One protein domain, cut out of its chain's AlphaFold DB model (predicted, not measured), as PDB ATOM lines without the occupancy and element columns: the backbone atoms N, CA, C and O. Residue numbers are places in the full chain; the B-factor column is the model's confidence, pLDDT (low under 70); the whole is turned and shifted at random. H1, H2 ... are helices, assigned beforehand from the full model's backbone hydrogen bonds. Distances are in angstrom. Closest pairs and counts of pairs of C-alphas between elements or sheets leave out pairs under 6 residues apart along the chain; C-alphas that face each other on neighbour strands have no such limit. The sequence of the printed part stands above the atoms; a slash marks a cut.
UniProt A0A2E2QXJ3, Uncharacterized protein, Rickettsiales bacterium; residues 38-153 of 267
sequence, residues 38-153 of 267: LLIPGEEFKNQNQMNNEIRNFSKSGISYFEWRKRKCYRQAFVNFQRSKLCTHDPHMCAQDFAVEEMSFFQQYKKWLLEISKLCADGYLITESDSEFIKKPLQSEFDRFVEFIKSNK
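This is residues 38 to 153 of the 267 residues of an uncharacterized protein of Rickettsiales bacterium (UniProt A0A2E2QXJ3). What is the shape? Two long helices, H2 and H3, cross in the middle; H5 runs alongside H3, and short H4 sits at the last residues of H2. H1 is set off at one end, and the long link of residues 82 to 102 loops out to the other. What is it made of? The printed part has 116 residues with five named helices, H1 to H5 in chain order, and no named strand: all helix. It is compact, with a radius of gyration of the C-alphas of 15.4 A and spans of 44 by 36 by 22 A.

Where do the first helices run? H1 is residues 48 to 61, 20.0 A long, from C-alpha 48 at (-22.816, -135.366, 8.871). H2 is residues 65 to 81, 23.6 A, with a kink of 27 degrees near residue 75. And the later ones? H3 is residues 103 to 122, 28.2 A, and H4 is residues 128 to 133. H5 is residues 139 to 152, 19.8 A, ending with C-alpha 152 at (-28.006, -116.024, 35.435).

What does H2 touch? With residues 113 to 122 alone, H3 touches H2, at a steep tilt of 55 degrees, opposite ways; the closest C-alphas, of Cys 73 and Ser 117, are 4.7 A apart. With residues 80 to 81 alone, H2 touches H4; the closest C-alphas, of Asn 80 and Glu 128, are 4.5 A apart. What of H1 and H5? H1 is close to H2 but not clearly touching, Phe 58 to Trp 68 being the closest C-alphas at 7.1 A. H5 is close to H3 but not clearly touching, at a shallow tilt of 9 degrees, the same way; the closest C-alphas, of Trp 112 and Phe 142, are 7.5 A apart. Are the backbones helical? Every O i to N i+4 pair is within hydrogen-bond range in H1, H2, H3 and H5; H4 has 0 of 2, but 3 of 3 O i to N i+3 pairs.

How far does it reach? The two C-alphas farthest apart, of Gln 48 and Glu 101, are 47.5 A apart. Is it continuous and sure? The printed part has no cut, and the link from H2 to H3 is long. The pLDDT is under 70 at residue 83 and residues 87 to 106.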
ATOM      1  N   LEU A  38     -17.861-132.224  21.570       87.81
ATOM      2  CA  LEU A  38     -17.102-131.368  20.644       87.81
ATOM      3  C   LEU A  38     -17.786-130.016  20.385       87.81
ATOM      4  O   LEU A  38     -17.145-129.091  19.871       87.81
ATOM      5  N   LEU A  39     -19.070-129.900  20.726       88.56
ATOM      6  CA  LEU A  39     -19.885-128.711  20.505       88.56
ATOM      7  C   LEU A  39     -19.759-127.737  21.678       88.56
ATOM      8  O   LEU A  39     -19.684-128.143  22.842       88.56
ATOM      9  N   ILE A  40     -19.729-126.443  21.375       90.88
ATOM     10  CA  ILE A  40     -19.900-125.399  22.395       90.88
ATOM     11  C   ILE A  40     -21.403-125.211  22.693       90.88
ATOM     12  O   ILE A  40     -22.237-125.690  21.921       90.88
ATOM     13  N   PRO A  41     -21.789-124.545  23.794       87.62
ATOM     14  CA  PRO A  41     -23.200-124.337  24.120       87.62
ATOM     15  C   PRO A  41     -23.943-123.631  22.981       87.62
ATOM     16  O   PRO A  41     -23.439-122.656  22.422       87.62
ATOM     17  N   GLY A  42     -25.141-124.114  22.639       84.50
ATOM     18  CA  GLY A  42     -25.967-123.550  21.562       84.50
ATOM     19  C   GLY A  42     -25.463-123.815  20.136       84.50
ATOM     20  O   GLY A  42     -26.009-123.246  19.190       84.50
ATOM     21  N   GLU A  43     -24.436-124.650  19.965       86.12
ATOM     22  CA  GLU A  43     -23.947-125.101  18.662       86.12
ATOM     23  C   GLU A  43     -24.498-126.490  18.321       86.12
ATOM     24  O   GLU A  43     -24.582-127.367  19.176       86.12
ATOM     25  N   GLU A  44     -24.805-126.704  17.044       86.31
ATOM     26  CA  GLU A  44     -25.216-127.993  16.494       86.31
ATOM     27  C   GLU A  44     -24.403-128.297  15.229       86.31
ATOM     28  O   GLU A  44     -23.965-127.391  14.508       86.31
ATOM     29  N   PHE A  45     -24.216-129.583  14.922       82.56
ATOM     30  CA  PHE A  45     -23.625-129.977  13.646       82.56
ATOM     31  C   PHE A  45     -24.601-129.672  12.509       82.56
ATOM     32  O   PHE A  45     -25.724-130.167  12.495       82.56
ATOM     33  N   LYS A  46     -24.164-128.911  11.502       82.75
ATOM     34  CA  LYS A  46     -25.027-128.565  10.359       82.75
ATOM     35  C   LYS A  46     -25.330-129.769   9.472       82.75
ATOM     36  O   LYS A  46     -26.357-129.798   8.806       82.75
ATOM     37  N   ASN A  47     -24.391-130.709   9.384       82.50
ATOM     38  CA  ASN A  47     -24.521-131.937   8.607       82.50
ATOM     39  C   ASN A  47     -23.488-132.989   9.047       82.50
ATOM     40  O   ASN A  47     -22.510-132.688   9.738       82.50
ATOM     41  N   GLN A  48     -23.682-134.223   8.573       78.31
ATOM     42  CA  GLN A  48     -22.816-135.366   8.871       78.31
ATOM     43  C   GLN A  48     -21.357-135.145   8.439       78.31
ATOM     44  O   GLN A  48     -20.430-135.568   9.127       78.31
ATOM     45  N   ASN A  49     -21.132-134.454   7.318       81.31
ATOM     46  CA  ASN A  49     -19.786-134.179   6.816       81.31
ATOM     47  C   ASN A  49     -19.016-133.237   7.750       81.31
ATOM     48  O   ASN A  49     -17.841-133.476   8.024       81.31
ATOM     49  N   GLN A  50     -19.671-132.197   8.276       83.62
ATOM     50  CA  GLN A  50     -19.089-131.307   9.279       83.62
ATOM     51  C   GLN A  50     -18.728-132.094  10.539       83.62
ATOM     52  O   GLN A  50     -17.595-131.986  11.004       83.62
ATOM     53  N   MET A  51     -19.653-132.913  11.045       84.00
ATOM     54  CA  MET A  51     -19.418-133.726  12.237       84.00
ATOM     55  C   MET A  51     -18.209-134.651  12.053       84.00
ATOM     56  O   MET A  51     -17.290-134.639  12.869       84.00
ATOM     57  N   ASN A  52     -18.151-135.382  10.937       81.88
ATOM     58  CA  ASN A  52     -17.033-136.272  10.612       81.88
ATOM     59  C   ASN A  52     -15.696-135.519  10.502       81.88
ATOM     60  O   ASN A  52     -14.652-136.030  10.917       81.88
ATOM     61  N   ASN A  53     -15.708-134.305   9.948       84.50
ATOM     62  CA  ASN A  53     -14.517-133.467   9.856       84.50
ATOM     63  C   ASN A  53     -14.064-132.961  11.231       84.50
ATOM     64  O   ASN A  53     -12.866-132.973  11.511       84.50
ATOM     65  N   GLU A  54     -14.984-132.555  12.104       86.06
ATOM     66  CA  GLU A  54     -14.651-132.148  13.473       86.06
ATOM     67  C   GLU A  54     -14.085-133.297  14.292       86.06
ATOM     68  O   GLU A  54     -13.033-133.139  14.904       86.06
ATOM     69  N   ILE A  55     -14.712-134.467  14.218       84.81
ATOM     70  CA  ILE A  55     -14.224-135.722  14.797       84.81
ATOM     71  C   ILE A  55     -12.780-136.004  14.374       84.81
ATOM     72  O   ILE A  55     -11.921-136.282  15.211       84.81
ATOM     73  N   ARG A  56     -12.501-135.908  13.069       83.31
ATOM     74  CA  ARG A  56     -11.172-136.161  12.503       83.31
ATOM     75  C   ARG A  56     -10.151-135.123  12.957       83.31
ATOM     76  O   ARG A  56      -9.008-135.467  13.238       83.31
ATOM     77  N   ASN A  57     -10.540-133.853  13.001       85.06
ATOM     78  CA  ASN A  57      -9.646-132.783  13.433       85.06
ATOM     79  C   ASN A  57      -9.360-132.875  14.938       85.06
ATOM     80  O   ASN A  57      -8.224-132.658  15.354       85.06
ATOM     81  N   PHE A  58     -10.359-133.253  15.737       86.19
ATOM     82  CA  PHE A  58     -10.208-133.517  17.161       86.19
ATOM     83  C   PHE A  58      -9.260-134.689  17.412       86.19
ATOM     84  O   PHE A  58      -8.289-134.520  18.147       86.19
ATOM     85  N   SER A  59      -9.459-135.834  16.748       81.62
ATOM     86  CA  SER A  59      -8.605-137.012  16.967       81.62
ATOM     87  C   SER A  59      -7.135-136.743  16.633       81.62
ATOM     88  O   SER A  59      -6.248-137.179  17.360       81.62
ATOM     89  N   LYS A  60      -6.867-135.945  15.591       85.56
ATOM     90  CA  LYS A  60      -5.508-135.526  15.212       85.56
ATOM     91  C   LYS A  60      -4.868-134.531  16.180       85.56
ATOM     92  O   LYS A  60      -3.653-134.375  16.164       85.56
ATOM     93  N   SER A  61      -5.663-133.820  16.974       81.81
ATOM     94  CA  SER A  61      -5.159-132.735  17.820       81.81
ATOM     95  C   SER A  61      -4.509-133.210  19.121       81.81
ATOM     96  O   SER A  61      -3.699-132.474  19.676       81.81
ATOM     97  N   GLY A  62      -4.864-134.404  19.612       86.44
ATOM     98  CA  GLY A  62      -4.326-134.959  20.859       86.44
ATOM     99  C   GLY A  62      -4.725-134.197  22.132       86.44
ATOM    100  O   GLY A  62      -4.066-134.355  23.156       86.44
ATOM    101  N   ILE A  63      -5.765-133.356  22.085       86.25
ATOM    102  CA  ILE A  63      -6.227-132.560  23.236       86.25
ATOM    103  C   ILE A  63      -7.528-133.110  23.828       86.25
ATOM    104  O   ILE A  63      -8.247-133.878  23.195       86.25
ATOM    105  N   SER A  64      -7.857-132.686  25.050       89.81
ATOM    106  CA  SER A  64      -9.119-133.046  25.700       89.81
ATOM    107  C   SER A  64     -10.326-132.344  25.060       89.81
ATOM    108  O   SER A  64     -10.195-131.281  24.450       89.81
ATOM    109  N   TYR A  65     -11.535-132.889  25.256       88.31
ATOM    110  CA  TYR A  65     -12.786-132.240  24.830       88.31
ATOM    111  C   TYR A  65     -12.921-130.808  25.366       88.31
ATOM    112  O   TYR A  65     -13.368-129.913  24.655       88.31
ATOM    113  N   PHE A  66     -12.491-130.581  26.609       92.94
ATOM    114  CA  PHE A  66     -12.501-129.255  27.217       92.94
ATOM    115  C   PHE A  66     -11.597-128.270  26.465       92.94
ATOM    116  O   PHE A  66     -12.046-127.191  26.084       92.94
ATOM    117  N   GLU A  67     -10.344-128.648  26.190       90.94
ATOM    118  CA  GLU A  67      -9.409-127.789  25.451       90.94
ATOM    119  C   GLU A  67      -9.848-127.582  23.992       90.94
ATOM    120  O   GLU A  67      -9.665-126.498  23.433       90.94
ATOM    121  N   TRP A  68     -10.505-128.575  23.387       90.50
ATOM    122  CA  TRP A  68     -11.144-128.430  22.079       90.50
ATOM    123  C   TRP A  68     -12.242-127.361  22.093       90.50
ATOM    124  O   TRP A  68     -12.188-126.408  21.307       90.50
ATOM    125  N   ARG A  69     -13.195-127.457  23.028       92.62
ATOM    126  CA  ARG A  69     -14.263-126.460  23.190       92.62
ATOM    127  C   ARG A  69     -13.702-125.084  23.505       92.62
ATOM    128  O   ARG A  69     -14.112-124.115  22.884       92.62
ATOM    129  N   LYS A  70     -12.702-124.988  24.380       92.94
ATOM    130  CA  LYS A  70     -12.039-123.725  24.726       92.94
ATOM    131  C   LYS A  70     -11.436-123.029  23.507       92.94
ATOM    132  O   LYS A  70     -11.606-121.823  23.361       92.94
ATOM    133  N   ARG A  71     -10.805-123.765  22.582       89.81
ATOM    134  CA  ARG A  71     -10.309-123.196  21.311       89.81
ATOM    135  C   ARG A  71     -11.438-122.659  20.432       89.81
ATOM    136  O   ARG A  71     -11.279-121.600  19.826       89.81
ATOM    137  N   LYS A  72     -12.568-123.367  20.355       92.00
ATOM    138  CA  LYS A  72     -13.756-122.914  19.610       92.00
ATOM    139  C   LYS A  72     -14.382-121.679  20.263       92.00
ATOM    140  O   LYS A  72     -14.567-120.665  19.596       92.00
ATOM    141  N   CYS A  73     -14.599-121.733  21.574       93.38
ATOM    142  CA  CYS A  73     -15.092-120.632  22.389       93.38
ATOM    143  C   CYS A  73     -14.204-119.390  22.287       93.38
ATOM    144  O   CYS A  73     -14.737-118.292  22.238       93.38
ATOM    145  N   TYR A  74     -12.881-119.533  22.167       90.62
ATOM    146  CA  TYR A  74     -11.983-118.392  21.963       90.62
ATOM    147  C   TYR A  74     -12.242-117.656  20.657       90.62
ATOM    148  O   TYR A  74     -12.278-116.429  20.641       90.62
ATOM    149  N   ARG A  75     -12.488-118.383  19.565       86.75
ATOM    150  CA  ARG A  75     -12.858-117.761  18.284       86.75
ATOM    151  C   ARG A  75     -14.190-117.023  18.401       86.75
ATOM    152  O   ARG A  75     -14.302-115.906  17.911       86.75
ATOM    153  N   GLN A  76     -15.167-117.622  19.084       87.44
ATOM    154  CA  GLN A  76     -16.469-116.996  19.305       87.44
ATOM    155  C   GLN A  76     -16.367-115.759  20.208       87.44
ATOM    156  O   GLN A  76     -16.926-114.717  19.882       87.44
ATOM    157  N   ALA A  77     -15.631-115.854  21.315       87.56
ATOM    158  CA  ALA A  77     -15.388-114.757  22.243       87.56
ATOM    159  C   ALA A  77     -14.673-113.603  21.542       87.56
ATOM    160  O   ALA A  77     -15.090-112.460  21.672       87.56
ATOM    161  N   PHE A  78     -13.654-113.900  20.736       85.00
ATOM    162  CA  PHE A  78     -12.955-112.887  19.958       85.00
ATOM    163  C   PHE A  78     -13.915-112.101  19.056       85.00
ATOM    164  O   PHE A  78     -13.859-110.879  19.056       85.00
ATOM    165  N   VAL A  79     -14.834-112.778  18.356       83.81
ATOM    166  CA  VAL A  79     -15.839-112.122  17.499       83.81
ATOM    167  C   VAL A  79     -16.863-111.337  18.322       83.81
ATOM    168  O   VAL A  79     -17.091-110.163  18.046       83.81
ATOM    169  N   ASN A  80     -17.457-111.955  19.346       83.81
ATOM    170  CA  ASN A  80     -18.498-111.334  20.173       83.81
ATOM    171  C   ASN A  80     -17.985-110.083  20.896       83.81
ATOM    172  O   ASN A  80     -18.704-109.101  21.029       83.81
ATOM    173  N   PHE A  81     -16.740-110.118  21.370       82.06
ATOM    174  CA  PHE A  81     -16.157-109.044  22.164       82.06
ATOM    175  C   PHE A  81     -15.286-108.092  21.346       82.06
ATOM    176  O   PHE A  81     -14.819-107.097  21.900       82.06
ATOM    177  N   GLN A  82     -15.156-108.316  20.033       75.19
ATOM    178  CA  GLN A  82     -14.464-107.407  19.121       75.19
ATOM    179  C   GLN A  82     -15.027-105.983  19.243       75.19
ATOM    180  O   GLN A  82     -14.271-105.028  19.299       75.19
ATOM    181  N   ARG A  83     -16.349-105.823  19.358       68.06
ATOM    182  CA  ARG A  83     -17.007-104.506  19.486       68.06
ATOM    183  C   ARG A  83     -17.288-104.080  20.927       68.06
ATOM    184  O   ARG A  83     -17.901-103.035  21.151       68.06
ATOM    185  N   SER A  84     -16.866-104.884  21.897       71.25
ATOM    186  CA  SER A  84     -17.094-104.601  23.311       71.25
ATOM    187  C   SER A  84     -16.151-103.515  23.826       71.25
ATOM    188  O   SER A  84     -15.122-103.213  23.223       71.25
ATOM    189  N   LYS A  85     -16.461-102.962  25.001       74.75
ATOM    190  CA  LYS A  85     -15.579-102.003  25.687       74.75
ATOM    191  C   LYS A  85     -14.395-102.665  26.405       74.75
ATOM    192  O   LYS A  85     -13.694-101.970  27.134       74.75
ATOM    193  N   LEU A  86     -14.164-103.970  26.212       71.12
ATOM    194  CA  LEU A  86     -12.964-104.659  26.710       71.12
ATOM    195  C   LEU A  86     -11.688-104.206  25.996       71.12
ATOM    196  O   LEU A  86     -10.617-104.239  26.595       71.12
ATOM    197  N   CYS A  87     -11.798-103.791  24.734       67.44
ATOM    198  CA  CYS A  87     -10.701-103.207  23.974       67.44
ATOM    199  C   CYS A  87     -10.829-101.673  24.010       67.44
ATOM    200  O   CYS A  87     -11.879-101.115  23.690       67.44
ATOM    201  N   THR A  88      -9.766-100.986  24.437       58.44
ATOM    202  CA  THR A  88      -9.680 -99.512  24.479       58.44
ATOM    203  C   THR A  88      -9.433 -98.886  23.107       58.44
ATOM    204  O   THR A  88      -9.729 -97.705  22.921       58.44
ATOM    205  N   HIS A  89      -8.900 -99.663  22.162       59.62
ATOM    206  CA  HIS A  89      -8.489 -99.219  20.829       59.62
ATOM    207  C   HIS A  89      -9.424 -99.767  19.740       59.62
ATOM    208  O   HIS A  89     -10.424-100.424  20.030       59.62
ATOM    209  N   ASP A  90      -9.136 -99.458  18.473       55.12
ATOM    210  CA  ASP A  90      -9.849-100.058  17.343       55.12
ATOM    211  C   ASP A  90      -9.808-101.596  17.477       55.12
ATOM    212  O   ASP A  90      -8.745-102.158  17.755       55.12
ATOM    213  N   PRO A  91     -10.925-102.312  17.293       54.91
ATOM    214  CA  PRO A  91     -10.928-103.766  17.363       54.91
ATOM    215  C   PRO A  91      -9.941-104.455  16.412       54.91
ATOM    216  O   PRO A  91      -9.494-105.565  16.697       54.91
ATOM    217  N   HIS A  92      -9.597-103.804  15.295       55.38
ATOM    218  CA  HIS A  92      -8.537-104.242  14.393       55.38
ATOM    219  C   HIS A  92      -7.139-104.003  14.975       55.38
ATOM    220  O   HIS A  92      -6.287-104.854  14.771       55.38
ATOM    221  N   MET A  93      -6.924-102.955  15.778       51.47
ATOM    222  CA  MET A  93      -5.673-102.724  16.526       51.47
ATOM    223  C   MET A  93      -5.506-103.724  17.678       51.47
ATOM    224  O   MET A  93      -4.423-104.244  17.916       51.47
ATOM    225  N   CYS A  94      -6.605-104.106  18.336       57.47
ATOM    226  CA  CYS A  94      -6.601-105.231  19.277       57.47
ATOM    227  C   CYS A  94      -6.396-106.594  18.591       57.47
ATOM    228  O   CYS A  94      -6.206-107.589  19.286       57.47
ATOM    229  N   ALA A  95      -6.452-106.673  17.257       51.19
ATOM    230  CA  ALA A  95      -6.164-107.877  16.475       51.19
ATOM    231  C   ALA A  95      -4.787-107.826  15.780       51.19
ATOM    232  O   ALA A  95      -4.183-108.873  15.542       51.19
ATOM    233  N   GLN A  96      -4.319-106.624  15.446       47.97
ATOM    234  CA  GLN A  96      -3.115-106.299  14.691       47.97
ATOM    235  C   GLN A  96      -2.557-104.960  15.202       47.97
ATOM    236  O   GLN A  96      -2.970-103.916  14.722       47.97
ATOM    237  N   ASP A  97      -1.662-104.980  16.191       42.00
ATOM    238  CA  ASP A  97      -0.356-104.315  16.093       42.00
ATOM    239  C   ASP A  97       0.491-104.486  17.362       42.00
ATOM    240  O   ASP A  97       0.009-104.515  18.494       42.00
ATOM    241  N   PHE A  98       1.794-104.645  17.127       49.44
ATOM    242  CA  PHE A  98       2.850-104.787  18.119       49.44
ATOM    243  C   PHE A  98       3.596-103.453  18.238       49.44
ATOM    244  O   PHE A  98       4.522-103.188  17.474       49.44
ATOM    245  N   ALA A  99       3.236-102.631  19.223       42.72
ATOM    246  CA  ALA A  99       4.069-101.525  19.689       42.72
ATOM    247  C   ALA A  99       4.255-101.641  21.211       42.72
ATOM    248  O   ALA A  99       3.319-101.891  21.966       42.72
ATOM    249  N   VAL A 100       5.508-101.537  21.650       48.09
ATOM    250  CA  VAL A 100       6.053-102.162  22.871       48.09
ATOM    251  C   VAL A 100       5.529-101.576  24.203       48.09
ATOM    252  O   VAL A 100       5.771-102.168  25.250       48.09
ATOM    253  N   GLU A 101       4.723-100.507  24.203       46.19
ATOM    254  CA  GLU A 101       4.121 -99.937  25.429       46.19
ATOM    255  C   GLU A 101       2.669-100.399  25.702       46.19
ATOM    256  O   GLU A 101       2.241-100.422  26.855       46.19
ATOM    257  N   GLU A 102       1.927-100.875  24.692       51.59
ATOM    258  CA  GLU A 102       0.512-101.302  24.819       51.59
ATOM    259  C   GLU A 102       0.342-102.823  25.032       51.59
ATOM    260  O   GLU A 102      -0.770-103.354  25.133       51.59
ATOM    261  N   MET A 103       1.460-103.545  25.169       55.81
ATOM    262  CA  MET A 103       1.494-105.002  25.334       55.81
ATOM    263  C   MET A 103       0.700-105.474  26.564       55.81
ATOM    264  O   MET A 103       0.072-106.530  26.519       55.81
ATOM    265  N   SER A 104       0.703-104.710  27.660       61.06
ATOM    266  CA  SER A 104       0.003-105.069  28.903       61.06
ATOM    267  C   SER A 104      -1.520-105.056  28.736       61.06
ATOM    268  O   SER A 104      -2.191-105.970  29.217       61.06
ATOM    269  N   PHE A 105      -2.066-104.090  27.990       61.00
ATOM    270  CA  PHE A 105      -3.495-104.014  27.680       61.00
ATOM    271  C   PHE A 105      -3.930-105.146  26.761       61.00
ATOM    272  O   PHE A 105      -4.938-105.797  27.027       61.00
ATOM    273  N   PHE A 106      -3.140-105.457  25.730       69.50
ATOM    274  CA  PHE A 106      -3.428-106.603  24.872       69.50
ATOM    275  C   PHE A 106      -3.308-107.930  25.630       69.50
ATOM    276  O   PHE A 106      -4.152-108.812  25.479       69.50
ATOM    277  N   GLN A 107      -2.301-108.081  26.496       75.81
ATOM    278  CA  GLN A 107      -2.181-109.248  27.369       75.81
ATOM    279  C   GLN A 107      -3.396-109.378  28.285       75.81
ATOM    280  O   GLN A 107      -3.890-110.488  28.470       75.81
ATOM    281  N   GLN A 108      -3.901-108.267  28.823       82.06
ATOM    282  CA  GLN A 108      -5.088-108.262  29.666       82.06
ATOM    283  C   GLN A 108      -6.354-108.605  28.874       82.06
ATOM    284  O   GLN A 108      -7.113-109.478  29.286       82.06
ATOM    285  N   TYR A 109      -6.538-108.013  27.696       83.62
ATOM    286  CA  TYR A 109      -7.635-108.343  26.790       83.62
ATOM    287  C   TYR A 109      -7.611-109.823  26.396       83.62
ATOM    288  O   TYR A 109      -8.617-110.524  26.498       83.62
ATOM    289  N   LYS A 110      -6.435-110.346  26.042       84.19
ATOM    290  CA  LYS A 110      -6.225-111.766  25.756       84.19
ATOM    291  C   LYS A 110      -6.543-112.647  26.966       84.19
ATOM    292  O   LYS A 110      -7.159-113.695  26.784       84.19
ATOM    293  N   LYS A 111      -6.151-112.251  28.183       89.38
ATOM    294  CA  LYS A 111      -6.505-112.966  29.423       89.38
ATOM    295  C   LYS A 111      -8.022-113.017  29.608       89.38
ATOM    296  O   LYS A 111      -8.558-114.110  29.759       89.38
ATOM    297  N   TRP A 112      -8.713-111.887  29.474       92.00
ATOM    298  CA  TRP A 112     -10.175-111.829  29.545       92.00
ATOM    299  C   TRP A 112     -10.848-112.706  28.490       92.00
ATOM    300  O   TRP A 112     -11.737-113.486  28.820       92.00
ATOM    301  N   LEU A 113     -10.388-112.667  27.237       91.25
ATOM    302  CA  LEU A 113     -10.902-113.553  26.190       91.25
ATOM    303  C   LEU A 113     -10.685-115.029  26.530       91.25
ATOM    304  O   LEU A 113     -11.584-115.843  26.320       91.25
ATOM    305  N   LEU A 114      -9.522-115.401  27.069       92.62
ATOM    306  CA  LEU A 114      -9.247-116.772  27.506       92.62
ATOM    307  C   LEU A 114     -10.146-117.198  28.674       92.62
ATOM    308  O   LEU A 114     -10.577-118.351  28.710       92.62
ATOM    309  N   GLU A 115     -10.467-116.292  29.593       95.25
ATOM    310  CA  GLU A 115     -11.399-116.545  30.694       95.25
ATOM    311  C   GLU A 115     -12.847-116.689  30.210       95.25
ATOM    312  O   GLU A 115     -13.511-117.662  30.569       95.25
ATOM    313  N   ILE A 116     -13.307-115.824  29.301       94.81
ATOM    314  CA  ILE A 116     -14.598-115.975  28.603       94.81
ATOM    315  C   ILE A 116     -14.650-117.332  27.892       94.81
ATOM    316  O   ILE A 116     -15.637-118.064  27.976       94.81
ATOM    317  N   SER A 117     -13.558-117.707  27.223       94.94
ATOM    318  CA  SER A 117     -13.450-118.988  26.519       94.94
ATOM    319  C   SER A 117     -13.562-120.175  27.462       94.94
ATOM    320  O   SER A 117     -14.149-121.191  27.099       94.94
ATOM    321  N   LYS A 118     -12.998-120.047  28.667       96.62
ATOM    322  CA  LYS A 118     -13.077-121.056  29.720       96.62
ATOM    323  C   LYS A 118     -14.518-121.225  30.199       96.62
ATOM    324  O   LYS A 118     -15.001-122.349  30.208       96.62
ATOM    325  N   LEU A 119     -15.220-120.126  30.490       96.12
ATOM    326  CA  LEU A 119     -16.637-120.155  30.878       96.12
ATOM    327  C   LEU A 119     -17.508-120.814  29.802       96.12
ATOM    328  O   LEU A 119     -18.331-121.679  30.095       96.12
ATOM    329  N   CYS A 120     -17.289-120.461  28.538       95.19
ATOM    330  CA  CYS A 120     -17.990-121.101  27.431       95.19
ATOM    331  C   CYS A 120     -17.664-122.603  27.328       95.19
ATOM    332  O   CYS A 120     -18.570-123.418  27.166       95.19
ATOM    333  N   ALA A 121     -16.400-123.001  27.503       94.62
ATOM    334  CA  ALA A 121     -15.990-124.409  27.465       94.62
ATOM    335  C   ALA A 121     -16.518-125.238  28.649       94.62
ATOM    336  O   ALA A 121     -16.732-126.449  28.500       94.62
ATOM    337  N   ASP A 122     -16.728-124.582  29.795       94.62
ATOM    338  CA  ASP A 122     -17.388-125.132  30.978       94.62
ATOM    339  C   ASP A 122     -18.886-125.372  30.737       94.62
ATOM    340  O   ASP A 122     -19.460-126.224  31.410       94.62
ATOM    341  N   GLY A 123     -19.511-124.671  29.782       92.38
ATOM    342  CA  GLY A 123     -20.894-124.915  29.362       92.38
ATOM    343  C   GLY A 123     -21.818-123.699  29.358       92.38
ATOM    344  O   GLY A 123     -23.006-123.870  29.086       92.38
ATOM    345  N   TYR A 124     -21.325-122.490  29.638       95.00
ATOM    346  CA  TYR A 124     -22.155-121.280  29.627       95.00
ATOM    347  C   TYR A 124     -22.309-120.702  28.213       95.00
ATOM    348  O   TYR A 124     -21.322-120.448  27.522       95.00
ATOM    349  N   LEU A 125     -23.545-120.439  27.780       93.00
ATOM    350  CA  LEU A 125     -23.810-119.792  26.491       93.00
ATOM    351  C   LEU A 125     -23.515-118.287  26.556       93.00
ATOM    352  O   LEU A 125     -24.248-117.534  27.197       93.00
ATOM    353  N   ILE A 126     -22.476-117.849  25.842       90.94
ATOM    354  CA  ILE A 126     -22.060-116.441  25.777       90.94
ATOM    355  C   ILE A 126     -22.337-115.881  24.378       90.94
ATOM    356  O   ILE A 126     -21.793-116.360  23.381       90.94
ATOM    357  N   THR A 127     -23.175-114.852  24.303       88.94
ATOM    358  CA  THR A 127     -23.627-114.199  23.067       88.94
ATOM    359  C   THR A 127     -23.057-112.788  22.933       88.94
ATOM    360  O   THR A 127     -22.501-112.231  23.876       88.94
ATOM    361  N   GLU A 128     -23.192-112.185  21.748       86.62
ATOM    362  CA  GLU A 128     -22.751-110.803  21.490       86.62
ATOM    363  C   GLU A 128     -23.441-109.793  22.424       86.62
ATOM    364  O   GLU A 128     -22.787-108.888  22.932       86.62
ATOM    365  N   SER A 129     -24.721-110.004  22.750       88.06
ATOM    366  CA  SER A 129     -25.473-109.160  23.692       88.06
ATOM    367  C   SER A 129     -24.861-109.111  25.093       88.06
ATOM    368  O   SER A 129     -24.945-108.092  25.768       88.06
ATOM    369  N   ASP A 130     -24.219-110.194  25.544       87.94
ATOM    370  CA  ASP A 130     -23.612-110.225  26.879       87.94
ATOM    371  C   ASP A 130     -22.387-109.308  26.961       87.94
ATOM    372  O   ASP A 130     -21.995-108.877  28.045       87.94
ATOM    373  N   SER A 131     -21.790-108.978  25.811       85.88
ATOM    374  CA  SER A 131     -20.648-108.072  25.739       85.88
ATOM    375  C   SER A 131     -21.002-106.630  26.112       85.88
ATOM    376  O   SER A 131     -20.134-105.891  26.577       85.88
ATOM    377  N   GLU A 132     -22.277-106.246  25.988       86.44
ATOM    378  CA  GLU A 132     -22.783-104.920  26.361       86.44
ATOM    379  C   GLU A 132     -22.790-104.697  27.880       86.44
ATOM    380  O   GLU A 132     -22.793-103.554  28.342       86.44
ATOM    381  N   PHE A 133     -22.751-105.778  28.668       87.56
ATOM    382  CA  PHE A 133     -22.647-105.696  30.124       87.56
ATOM    383  C   PHE A 133     -21.344-105.011  30.555       87.56
ATOM    384  O   PHE A 133     -21.305-104.311  31.568       87.56
ATOM    385  N   ILE A 134     -20.281-105.174  29.765       86.25
ATOM    386  CA  ILE A 134     -18.963-104.624  30.060       86.25
ATOM    387  C   ILE A 134     -18.896-103.196  29.531       86.25
ATOM    388  O   ILE A 134     -18.773-102.951  28.330       86.25
ATOM    389  N   LYS A 135     -18.952-102.227  30.447       85.00
ATOM    390  CA  LYS A 135     -19.000-100.800  30.094       85.00
ATOM    391  C   LYS A 135     -17.621-100.169  29.982       85.00
ATOM    392  O   LYS A 135     -17.465 -99.150  29.305       85.00
ATOM    393  N   LYS A 136     -16.632-100.732  30.678       83.38
ATOM    394  CA  LYS A 136     -15.260-100.220  30.749       83.38
ATOM    395  C   LYS A 136     -14.255-101.379  30.794       83.38
ATOM    396  O   LYS A 136     -14.582-102.425  31.351       83.38
ATOM    397  N   PRO A 137     -13.026-101.180  30.294       82.88
ATOM    398  CA  PRO A 137     -11.957-102.175  30.333       82.88
ATOM    399  C   PRO A 137     -11.291-102.180  31.716       82.88
ATOM    400  O   PRO A 137     -10.142-101.778  31.883       82.88
ATOM    401  N   LEU A 138     -12.045-102.587  32.735       86.00
ATOM    402  CA  LEU A 138     -11.591-102.708  34.118       86.00
ATOM    403  C   LEU A 138     -11.789-104.144  34.592       86.00
ATOM    404  O   LEU A 138     -12.817-104.751  34.295       86.00
ATOM    405  N   GLN A 139     -10.848-104.656  35.388       87.81
ATOM    406  CA  GLN A 139     -10.955-106.008  35.944       87.81
ATOM    407  C   GLN A 139     -12.247-106.182  36.754       87.81
ATOM    408  O   GLN A 139     -12.946-107.161  36.562       87.81
ATOM    409  N   SER A 140     -12.631-105.190  37.560       91.62
ATOM    410  CA  SER A 140     -13.861-105.248  38.358       91.62
ATOM    411  C   SER A 140     -15.146-105.323  37.525       91.62
ATOM    412  O   SER A 140     -16.121-105.931  37.959       91.62
ATOM    413  N   GLU A 141     -15.174-104.726  36.331       90.44
ATOM    414  CA  GLU A 141     -16.309-104.856  35.404       90.44
ATOM    415  C   GLU A 141     -16.332-106.245  34.761       90.44
ATOM    416  O   GLU A 141     -17.399-106.834  34.591       90.44
ATOM    417  N   PHE A 142     -15.154-106.787  34.448       92.50
ATOM    418  CA  PHE A 142     -15.019-108.148  33.951       92.50
ATOM    419  C   PHE A 142     -15.422-109.190  35.006       92.50
ATOM    420  O   PHE A 142     -16.178-110.105  34.697       92.50
ATOM    421  N   ASP A 143     -15.008-109.025  36.260       94.38
ATOM    422  CA  ASP A 143     -15.369-109.928  37.359       94.38
ATOM    423  C   ASP A 143     -16.891-109.959  37.567       94.38
ATOM    424  O   ASP A 143     -17.492-111.033  37.634       94.38
ATOM    425  N   ARG A 144     -17.547-108.788  37.536       93.69
ATOM    426  CA  ARG A 144     -19.018-108.684  37.563       93.69
ATOM    427  C   ARG A 144     -19.671-109.399  36.387       93.69
ATOM    428  O   ARG A 144     -20.715-110.023  36.554       93.69
ATOM    429  N   PHE A 145     -19.081-109.306  35.196       94.88
ATOM    430  CA  PHE A 145     -19.559-110.041  34.027       94.88
ATOM    431  C   PHE A 145     -19.466-111.558  34.253       94.88
ATOM    432  O   PHE A 145     -20.423-112.283  33.982       94.88
ATOM    433  N   VAL A 146     -18.349-112.051  34.794       95.88
ATOM    434  CA  VAL A 146     -18.167-113.476  35.105       95.88
ATOM    435  C   VAL A 146     -19.215-113.955  36.112       95.88
ATOM    436  O   VAL A 146     -19.822-115.012  35.915       95.88
ATOM    437  N   GLU A 147     -19.456-113.187  37.173       96.06
ATOM    438  CA  GLU A 147     -20.490-113.476  38.173       96.06
ATOM    439  C   GLU A 147     -21.895-113.474  37.567       96.06
ATOM    440  O   GLU A 147     -22.680-114.389  37.830       96.06
ATOM    441  N   PHE A 148     -22.196-112.496  36.707       95.19
ATOM    442  CA  PHE A 148     -23.459-112.409  35.981       95.19
ATOM    443  C   PHE A 148     -23.714-113.667  35.143       95.19
ATOM    444  O   PHE A 148     -24.795-114.248  35.232       95.19
ATOM    445  N   ILE A 149     -22.720-114.127  34.374       95.94
ATOM    446  CA  ILE A 149     -22.848-115.338  33.554       95.94
ATOM    447  C   ILE A 149     -23.090-116.567  34.433       95.94
ATOM    448  O   ILE A 149     -24.009-117.334  34.165       95.94
ATOM    449  N   LYS A 150     -22.305-116.742  35.502       95.06
ATOM    450  CA  LYS A 150     -22.428-117.911  36.385       95.06
ATOM    451  C   LYS A 150     -23.759-117.973  37.130       95.06
ATOM    452  O   LYS A 150     -24.230-119.073  37.397       95.06
ATOM    453  N   SER A 151     -24.328-116.818  37.473       93.75
ATOM    454  CA  SER A 151     -25.545-116.732  38.289       93.75
ATOM    455  C   SER A 151     -26.823-116.777  37.456       93.75
ATOM    456  O   SER A 151     -27.827-117.306  37.917       93.75
ATOM    457  N   ASN A 152     -26.794-116.230  36.236       91.94
ATOM    458  CA  ASN A 152     -28.006-116.024  35.435       91.94
ATOM    459  C   ASN A 152     -28.114-116.932  34.211       91.94
ATOM    460  O   ASN A 152     -29.178-116.973  33.594       91.94
ATOM    461  N   LYS A 153     -27.039-117.624  33.814       92.12
ATOM    462  CA  LYS A 153     -27.064-118.496  32.635       92.12
ATOM    463  C   LYS A 153     -26.986-119.962  33.004       92.12
ATOM    464  O   LYS A 153     -26.199-120.379  33.852       92.12
TER     465      LYS A 153